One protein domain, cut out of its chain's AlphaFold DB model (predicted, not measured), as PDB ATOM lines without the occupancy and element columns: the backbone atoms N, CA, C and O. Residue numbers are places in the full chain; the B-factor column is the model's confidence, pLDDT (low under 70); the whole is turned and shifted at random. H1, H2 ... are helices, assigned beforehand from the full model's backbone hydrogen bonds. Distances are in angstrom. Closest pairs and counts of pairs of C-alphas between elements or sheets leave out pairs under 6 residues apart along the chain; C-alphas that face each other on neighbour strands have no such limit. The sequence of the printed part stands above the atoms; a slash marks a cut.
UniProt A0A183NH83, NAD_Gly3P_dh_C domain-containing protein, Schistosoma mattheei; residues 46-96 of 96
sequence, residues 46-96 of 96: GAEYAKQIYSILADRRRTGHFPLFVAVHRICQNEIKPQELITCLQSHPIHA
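Overview. This is residues 46 to 96 of the 96 residues of the protein "NAD_Gly3P_dh_C domain-containing protein" of Schistosoma mattheei (UniProt A0A183NH83). Three helices follow one another in a single layer, with H2 in the middle: H3 is folded back beside H2 as a helical hairpin, and H1, the longest helix, packs slantwise on the other side of H2. H1 and H3 have no contact with each other, and after H3 the last residues, 91 to 96, run on as a tail with no named element. The printed part has 51 residues, with three named helices in the order H1, H2, H3 and no named strand; the class is all helix, and 31 of the 51 residues are in the helices. The whole is compact, with a radius of gyration of the C-alphas of 10.7 A, and the C-alphas span 29 by 25 by 15 A.

Along the chain. Find C-alpha 46 at (43.742, 65.176, 317.574); from there H1, residues 46 to 59, runs 19.9 A to C-alpha 59 at (45.056, 74.391, 299.929). Go on to Pro 67, where H2 begins; it takes residues 67 to 76 and measures 14.3 A from first to last C-alpha. Then look at Glu 84, where H3 begins; this helix, residues 84 to 90, runs 10.1 A and ends at C-alpha 90, at (45.661, 49.640, 300.728).

Arrangement. Begin with H1 and look for Ala 50 in it: H1 and H2 touch here, and the C-alphas of Ala 50 and His 73, the closest of the two helices, are 4.9 A apart. The two helices run opposite ways at a steep tilt of 48 degrees, and their centres are 9.0 A apart. Move on from H2 to H3, which also touch: the closest C-alphas are those of Ala 71 and Leu 85, 6.2 A apart. H2 and H3 are a hairpin, running opposite ways at a shallow tilt of 1 degree, with 10.0 A from centre to centre. H1 and H3 are apart. In the backbones of H1, H2 and H3, every O i to N i+4 pair is within hydrogen-bond range.

Size, cuts and confidence. Look at Glu 48 and Ala 96 for the two C-alphas farthest apart, at 30.7 A. The printed part runs from residue 46 to residue 96, the chain's last residue, and has no cut. The links from H1 to H2 and from H2 to H3 have 7 residues each and are short; no link is long. Read the B-factor column for the model's confidence: the mean pLDDT of the printed part is 84.3, and it is under 70 at residue 89 and at residues 91 to 96.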
ATOM      1  N   GLY A  46      43.447  65.910 318.803       80.94
ATOM      2  CA  GLY A  46      43.742  65.176 317.574       80.94
ATOM      3  C   GLY A  46      42.751  65.450 316.437       80.94
ATOM      4  O   GLY A  46      43.154  65.434 315.275       80.94
ATOM      5  N   ALA A  47      41.483  65.756 316.734       87.56
ATOM      6  CA  ALA A  47      40.486  66.093 315.720       87.56
ATOM      7  C   ALA A  47      40.720  67.496 315.141       87.56
ATOM      8  O   ALA A  47      40.620  67.695 313.925       87.56
ATOM      9  N   GLU A  48      41.087  68.461 315.991       86.19
ATOM     10  CA  GLU A  48      41.486  69.800 315.549       86.19
ATOM     11  C   GLU A  48      42.763  69.732 314.702       86.19
ATOM     12  O   GLU A  48      42.828  70.339 313.628       86.19
ATOM     13  N   TYR A  49      43.742  68.928 315.130       86.50
ATOM     14  CA  TYR A  49      44.973  68.724 314.375       86.50
ATOM     15  C   TYR A  49      44.706  68.097 313.005       86.50
ATOM     16  O   TYR A  49      45.153  68.624 311.986       86.50
ATOM     17  N   ALA A  50      43.907  67.026 312.952       90.12
ATOM     18  CA  ALA A  50      43.539  66.365 311.703       90.12
ATOM     19  C   ALA A  50      42.859  67.333 310.721       90.12
ATOM     20  O   ALA A  50      43.159  67.319 309.527       90.12
ATOM     21  N   LYS A  51      41.991  68.224 311.221       91.38
ATOM     22  CA  LYS A  51      41.381  69.293 310.419       91.38
ATOM     23  C   LYS A  51      42.418  70.278 309.886       91.38
ATOM     24  O   LYS A  51      42.371  70.614 308.706       91.38
ATOM     25  N   GLN A  52      43.360  70.725 310.716       88.69
ATOM     26  CA  GLN A  52      44.405  71.651 310.280       88.69
ATOM     27  C   GLN A  52      45.284  71.043 309.179       88.69
ATOM     28  O   GLN A  52      45.567  71.717 308.185       88.69
ATOM     29  N   ILE A  53      45.689  69.779 309.338       88.50
ATOM     30  CA  ILE A  53      46.463  69.051 308.329       88.50
ATOM     31  C   ILE A  53      45.657  68.905 307.036       88.50
ATOM     32  O   ILE A  53      46.180  69.193 305.959       88.50
ATOM     33  N   TYR A  54      44.373  68.539 307.120       92.44
ATOM     34  CA  TYR A  54      43.504  68.456 305.946       92.44
ATOM     35  C   TYR A  54      43.405  69.792 305.198       92.44
ATOM     36  O   TYR A  54      43.579  69.803 303.981       92.44
ATOM     37  N   SER A  55      43.205  70.913 305.900       91.88
ATOM     38  CA  SER A  55      43.169  72.243 305.275       91.88
ATOM     39  C   SER A  55      44.467  72.561 304.528       91.88
ATOM     40  O   SER A  55      44.420  72.966 303.372       91.88
ATOM     41  N   ILE A  56      45.631  72.288 305.132       90.56
ATOM     42  CA  ILE A  56      46.938  72.501 304.483       90.56
ATOM     43  C   ILE A  56      47.067  71.651 303.211       90.56
ATOM     44  O   ILE A  56      47.567  72.117 302.183       90.56
ATOM     45  N   LEU A  57      46.628  70.390 303.264       91.06
ATOM     46  CA  LEU A  57      46.654  69.489 302.114       91.06
ATOM     47  C   LEU A  57      45.680  69.927 301.017       91.06
ATOM     48  O   LEU A  57      46.021  69.824 299.837       91.06
ATOM     49  N   ALA A  58      44.493  70.411 301.382       91.69
ATOM     50  CA  ALA A  58      43.482  70.907 300.453       91.69
ATOM     51  C   ALA A  58      43.957  72.176 299.734       91.69
ATOM     52  O   ALA A  58      43.929  72.212 298.502       91.69
ATOM     53  N   ASP A  59      44.504  73.143 300.474       93.50
ATOM     54  CA  ASP A  59      45.056  74.391 299.929       93.50
ATOM     55  C   ASP A  59      46.186  74.117 298.930       93.50
ATOM     56  O   ASP A  59      46.303  74.767 297.891       93.50
ATOM     57  N   ARG A  60      46.998  73.090 299.202       93.00
ATOM     58  CA  ARG A  60      48.095  72.656 298.326       93.00
ATOM     59  C   ARG A  60      47.665  71.676 297.230       93.00
ATOM     60  O   ARG A  60      48.521  71.228 296.471       93.00
ATOM     61  N   ARG A  61      46.380  71.304 297.150       90.31
ATOM     62  CA  ARG A  61      45.838  70.263 296.249       90.31
ATOM     63  C   ARG A  61      46.566  68.912 296.354       90.31
ATOM     64  O   ARG A  61      46.711  68.190 295.371       90.31
ATOM     65  N   ARG A  62      47.029  68.554 297.554       89.44
ATOM     66  CA  ARG A  62      47.779  67.317 297.841       89.44
ATOM     67  C   ARG A  62      46.981  66.263 298.604       89.44
ATOM     68  O   ARG A  62      47.548  65.239 298.957       89.44
ATOM     69  N   THR A  63      45.683  66.452 298.826       87.12
ATOM     70  CA  THR A  63      44.836  65.476 299.542       87.12
ATOM     71  C   THR A  63      44.935  64.058 298.966       87.12
ATOM     72  O   THR A  63      45.047  63.103 299.726       87.12
ATOM     73  N   GLY A  64      45.005  63.910 297.638       84.19
ATOM     74  CA  GLY A  64      45.182  62.604 296.985       84.19
ATOM     75  C   GLY A  64      46.555  61.944 297.188       84.19
ATOM     76  O   GLY A  64      46.671  60.738 297.025       84.19
ATOM     77  N   HIS A  65      47.585  62.707 297.569       85.25
ATOM     78  CA  HIS A  65      48.935  62.185 297.828       85.25
ATOM     79  C   HIS A  65      49.113  61.709 299.275       85.25
ATOM     80  O   HIS A  65      50.087  61.032 299.584       85.25
ATOM     81  N   PHE A  66      48.189  62.086 300.162       87.62
ATOM     82  CA  PHE A  66      48.263  61.831 301.598       87.62
ATOM     83  C   PHE A  66      46.942  61.235 302.118       87.62
ATOM     84  O   PHE A  66      46.312  61.808 303.014       87.62
ATOM     85  N   PRO A  67      46.498  60.084 301.573       85.38
ATOM     86  CA  PRO A  67      45.193  59.501 301.882       85.38
ATOM     87  C   PRO A  67      45.035  59.143 303.363       85.38
ATOM     88  O   PRO A  67      43.927  59.226 303.881       85.38
ATOM     89  N   LEU A  68      46.129  58.826 304.068       88.19
ATOM     90  CA  LEU A  68      46.110  58.546 305.506       88.19
ATOM     91  C   LEU A  68      45.604  59.745 306.319       88.19
ATOM     92  O   LEU A  68      44.654  59.619 307.087       88.19
ATOM     93  N   PHE A  69      46.210  60.920 306.133       89.38
ATOM     94  CA  PHE A  69      45.827  62.127 306.871       89.38
ATOM     95  C   PHE A  69      44.403  62.575 306.523       89.38
ATOM     96  O   PHE A  69      43.652  63.012 307.395       89.38
ATOM     97  N   VAL A  70      44.004  62.404 305.259       90.81
ATOM     98  CA  VAL A  70      42.633  62.673 304.813       90.81
ATOM     99  C   VAL A  70      41.640  61.709 305.463       90.81
ATOM    100  O   VAL A  70      40.612  62.152 305.968       90.81
ATOM    101  N   ALA A  71      41.940  60.411 305.499       91.19
ATOM    102  CA  ALA A  71      41.080  59.409 306.118       91.19
ATOM    103  C   ALA A  71      40.897  59.668 307.621       91.19
ATOM    104  O   ALA A  71      39.769  59.644 308.103       91.19
ATOM    105  N   VAL A  72      41.967  60.011 308.348       92.00
ATOM    106  CA  VAL A  72      41.883  60.385 309.773       92.00
ATOM    107  C   VAL A  72      40.958  61.588 309.977       92.00
ATOM    108  O   VAL A  72      40.073  61.533 310.828       92.00
ATOM    109  N   HIS A  73      41.091  62.644 309.166       94.12
ATOM    110  CA  HIS A  73      40.183  63.791 309.239       94.12
ATOM    111  C   HIS A  73      38.718  63.386 309.015       94.12
ATOM    112  O   HIS A  73      37.852  63.765 309.803       94.12
ATOM    113  N   ARG A  74      38.444  62.566 307.993       92.75
ATOM    114  CA  ARG A  74      37.093  62.071 307.676       92.75
ATOM    115  C   ARG A  74      36.494  61.207 308.785       92.75
ATOM    116  O   ARG A  74      35.302  61.316 309.057       92.75
ATOM    117  N   ILE A  75      37.309  60.397 309.464       93.44
ATOM    118  CA  ILE A  75      36.888  59.633 310.650       93.44
ATOM    119  C   ILE A  75      36.461  60.586 311.767       93.44
ATOM    120  O   ILE A  75      35.392  60.408 312.343       93.44
ATOM    121  N   CYS A  76      37.242  61.638 312.036       92.62
ATOM    122  CA  CYS A  76      36.878  62.655 313.026       92.62
ATOM    123  C   CYS A  76      35.582  63.405 312.667       92.62
ATOM    124  O   CYS A  76      34.927  63.931 313.563       92.62
ATOM    125  N   GLN A  77      35.207  63.462 311.384       92.75
ATOM    126  CA  GLN A  77      33.932  64.023 310.914       92.75
ATOM    127  C   GLN A  77      32.786  62.991 310.850       92.75
ATOM    128  O   GLN A  77      31.676  63.343 310.461       92.75
ATOM    129  N   ASN A  78      33.021  61.731 311.239       92.06
ATOM    130  CA  ASN A  78      32.088  60.606 311.080       92.06
ATOM    131  C   ASN A  78      31.658  60.330 309.623       92.06
ATOM    132  O   ASN A  78      30.624  59.706 309.391       92.06
ATOM    133  N   GLU A  79      32.445  60.759 308.632       92.38
ATOM    134  CA  GLU A  79      32.161  60.510 307.211       92.38
ATOM    135  C   GLU A  79      32.522  59.080 306.791       92.38
ATOM    136  O   GLU A  79      31.886  58.502 305.912       92.38
ATOM    137  N   ILE A  80      33.546  58.503 307.424       91.31
ATOM    138  CA  ILE A  80      33.967  57.114 307.222       91.31
ATOM    139  C   ILE A  80      34.166  56.432 308.574       91.31
ATOM    140  O   ILE A  80      34.510  57.073 309.570       91.31
ATOM    141  N   LYS A  81      33.964  55.115 308.617       90.38
ATOM    142  CA  LYS A  81      34.179  54.335 309.839       90.38
ATOM    143  C   LYS A  81      35.680  54.137 310.089       90.38
ATOM    144  O   LYS A  81      36.419  53.947 309.125       90.38
ATOM    145  N   PRO A  82      36.144  54.076 311.352       87.88
ATOM    146  CA  PRO A  82      37.549  53.798 311.664       87.88
ATOM    147  C   PRO A  82      38.097  52.520 311.012       87.88
ATOM    148  O   PRO A  82      39.265  52.459 310.648       87.88
ATOM    149  N   GLN A  83      37.246  51.509 310.825       87.94
ATOM    150  CA  GLN A  83      37.592  50.240 310.179       87.94
ATOM    151  C   GLN A  83      37.975  50.409 308.698       87.94
ATOM    152  O   GLN A  83      38.782  49.637 308.189       87.94
ATOM    153  N   GLU A  84      37.459  51.443 308.029       84.06
ATOM    154  CA  GLU A  84      37.756  51.755 306.624       84.06
ATOM    155  C   GLU A  84      39.132  52.418 306.440       84.06
ATOM    156  O   GLU A  84      39.599  52.598 305.314       84.06
ATOM    157  N   LEU A  85      39.815  52.775 307.538       85.06
ATOM    158  CA  LEU A  85      41.133  53.412 307.500       85.06
ATOM    159  C   LEU A  85      42.170  52.539 306.784       85.06
ATOM    160  O   LEU A  85      42.950  53.037 305.974       85.06
ATOM    161  N   ILE A  86      42.169  51.236 307.073       79.69
ATOM    162  CA  ILE A  86      43.118  50.286 306.480       79.69
ATOM    163  C   ILE A  86      42.851  50.123 304.983       79.69
ATOM    164  O   ILE A  86      43.792  50.131 304.193       79.69
ATOM    165  N   THR A  87      41.582  50.073 304.577       79.38
ATOM    166  CA  THR A  87      41.191  50.034 303.162       79.38
ATOM    167  C   THR A  87      41.710  51.263 302.408       79.38
ATOM    168  O   THR A  87      42.259  51.138 301.314       79.38
ATOM    169  N   CYS A  88      41.635  52.450 303.020       71.25
ATOM    170  CA  CYS A  88      42.173  53.687 302.441       71.25
ATOM    171  C   CYS A  88      43.705  53.648 302.258       71.25
ATOM    172  O   CYS A  88      44.232  54.259 301.326       71.25
ATOM    173  N   LEU A  89      44.425  52.925 303.123       68.50
ATOM    174  CA  LEU A  89      45.874  52.723 303.016       68.50
ATOM    175  C   LEU A  89      46.254  51.702 301.940       68.50
ATOM    176  O   LEU A  89      47.266  51.873 301.266       68.50
ATOM    177  N   GLN A  90      45.441  50.665 301.752       70.31
ATOM    178  CA  GLN A  90      45.661  49.640 300.728       70.31
ATOM    179  C   GLN A  90      45.497  50.189 299.308       70.31
ATOM    180  O   GLN A  90      46.162  49.727 298.390       70.31
ATOM    181  N   SER A  91      44.674  51.224 299.126       62.22
ATOM    182  CA  SER A  91      44.526  51.925 297.845       62.22
ATOM    183  C   SER A  91      45.666  52.904 297.512       62.22
ATOM    184  O   SER A  91      45.523  53.714 296.596       62.22
ATOM    185  N   HIS A  92      46.782  52.896 298.255       58.91
ATOM    186  CA  HIS A  92      47.849  53.872 298.046       58.91
ATOM    187  C   HIS A  92      48.645  53.568 296.762       58.91
ATOM    188  O   HIS A  92      49.285  52.521 296.683       58.91
ATOM    189  N   PRO A  93      48.744  54.505 295.800       58.47
ATOM    190  CA  PRO A  93      49.393  54.284 294.498       58.47
ATOM    191  C   PRO A  93      50.913  54.020 294.538       58.47
ATOM    192  O   PRO A  93      51.520  53.829 293.495       58.47
ATOM    193  N   ILE A  94      51.537  54.024 295.722       61.41
ATOM    194  CA  ILE A  94      52.963  53.696 295.928       61.41
ATOM    195  C   ILE A  94      53.140  52.243 296.408       61.41
ATOM    196  O   ILE A  94      54.230  51.692 296.296       61.41
ATOM    197  N   HIS A  95      52.080  51.626 296.940       56.31
ATOM    198  CA  HIS A  95      52.088  50.272 297.501       56.31
ATOM    199  C   HIS A  95      51.171  49.302 296.733       56.31
ATOM    200  O   HIS A  95      50.927  48.202 297.224       56.31
ATOM    201  N   ALA A  96      50.651  49.728 295.576       49.75
ATOM    202  CA  ALA A  96      49.844  48.920 294.664       49.75
ATOM    203  C   ALA A  96      50.721  48.114 293.697       49.75
ATOM    204  O   ALA A  96      51.782  48.644 293.291       49.75
TER     205      ALA A  96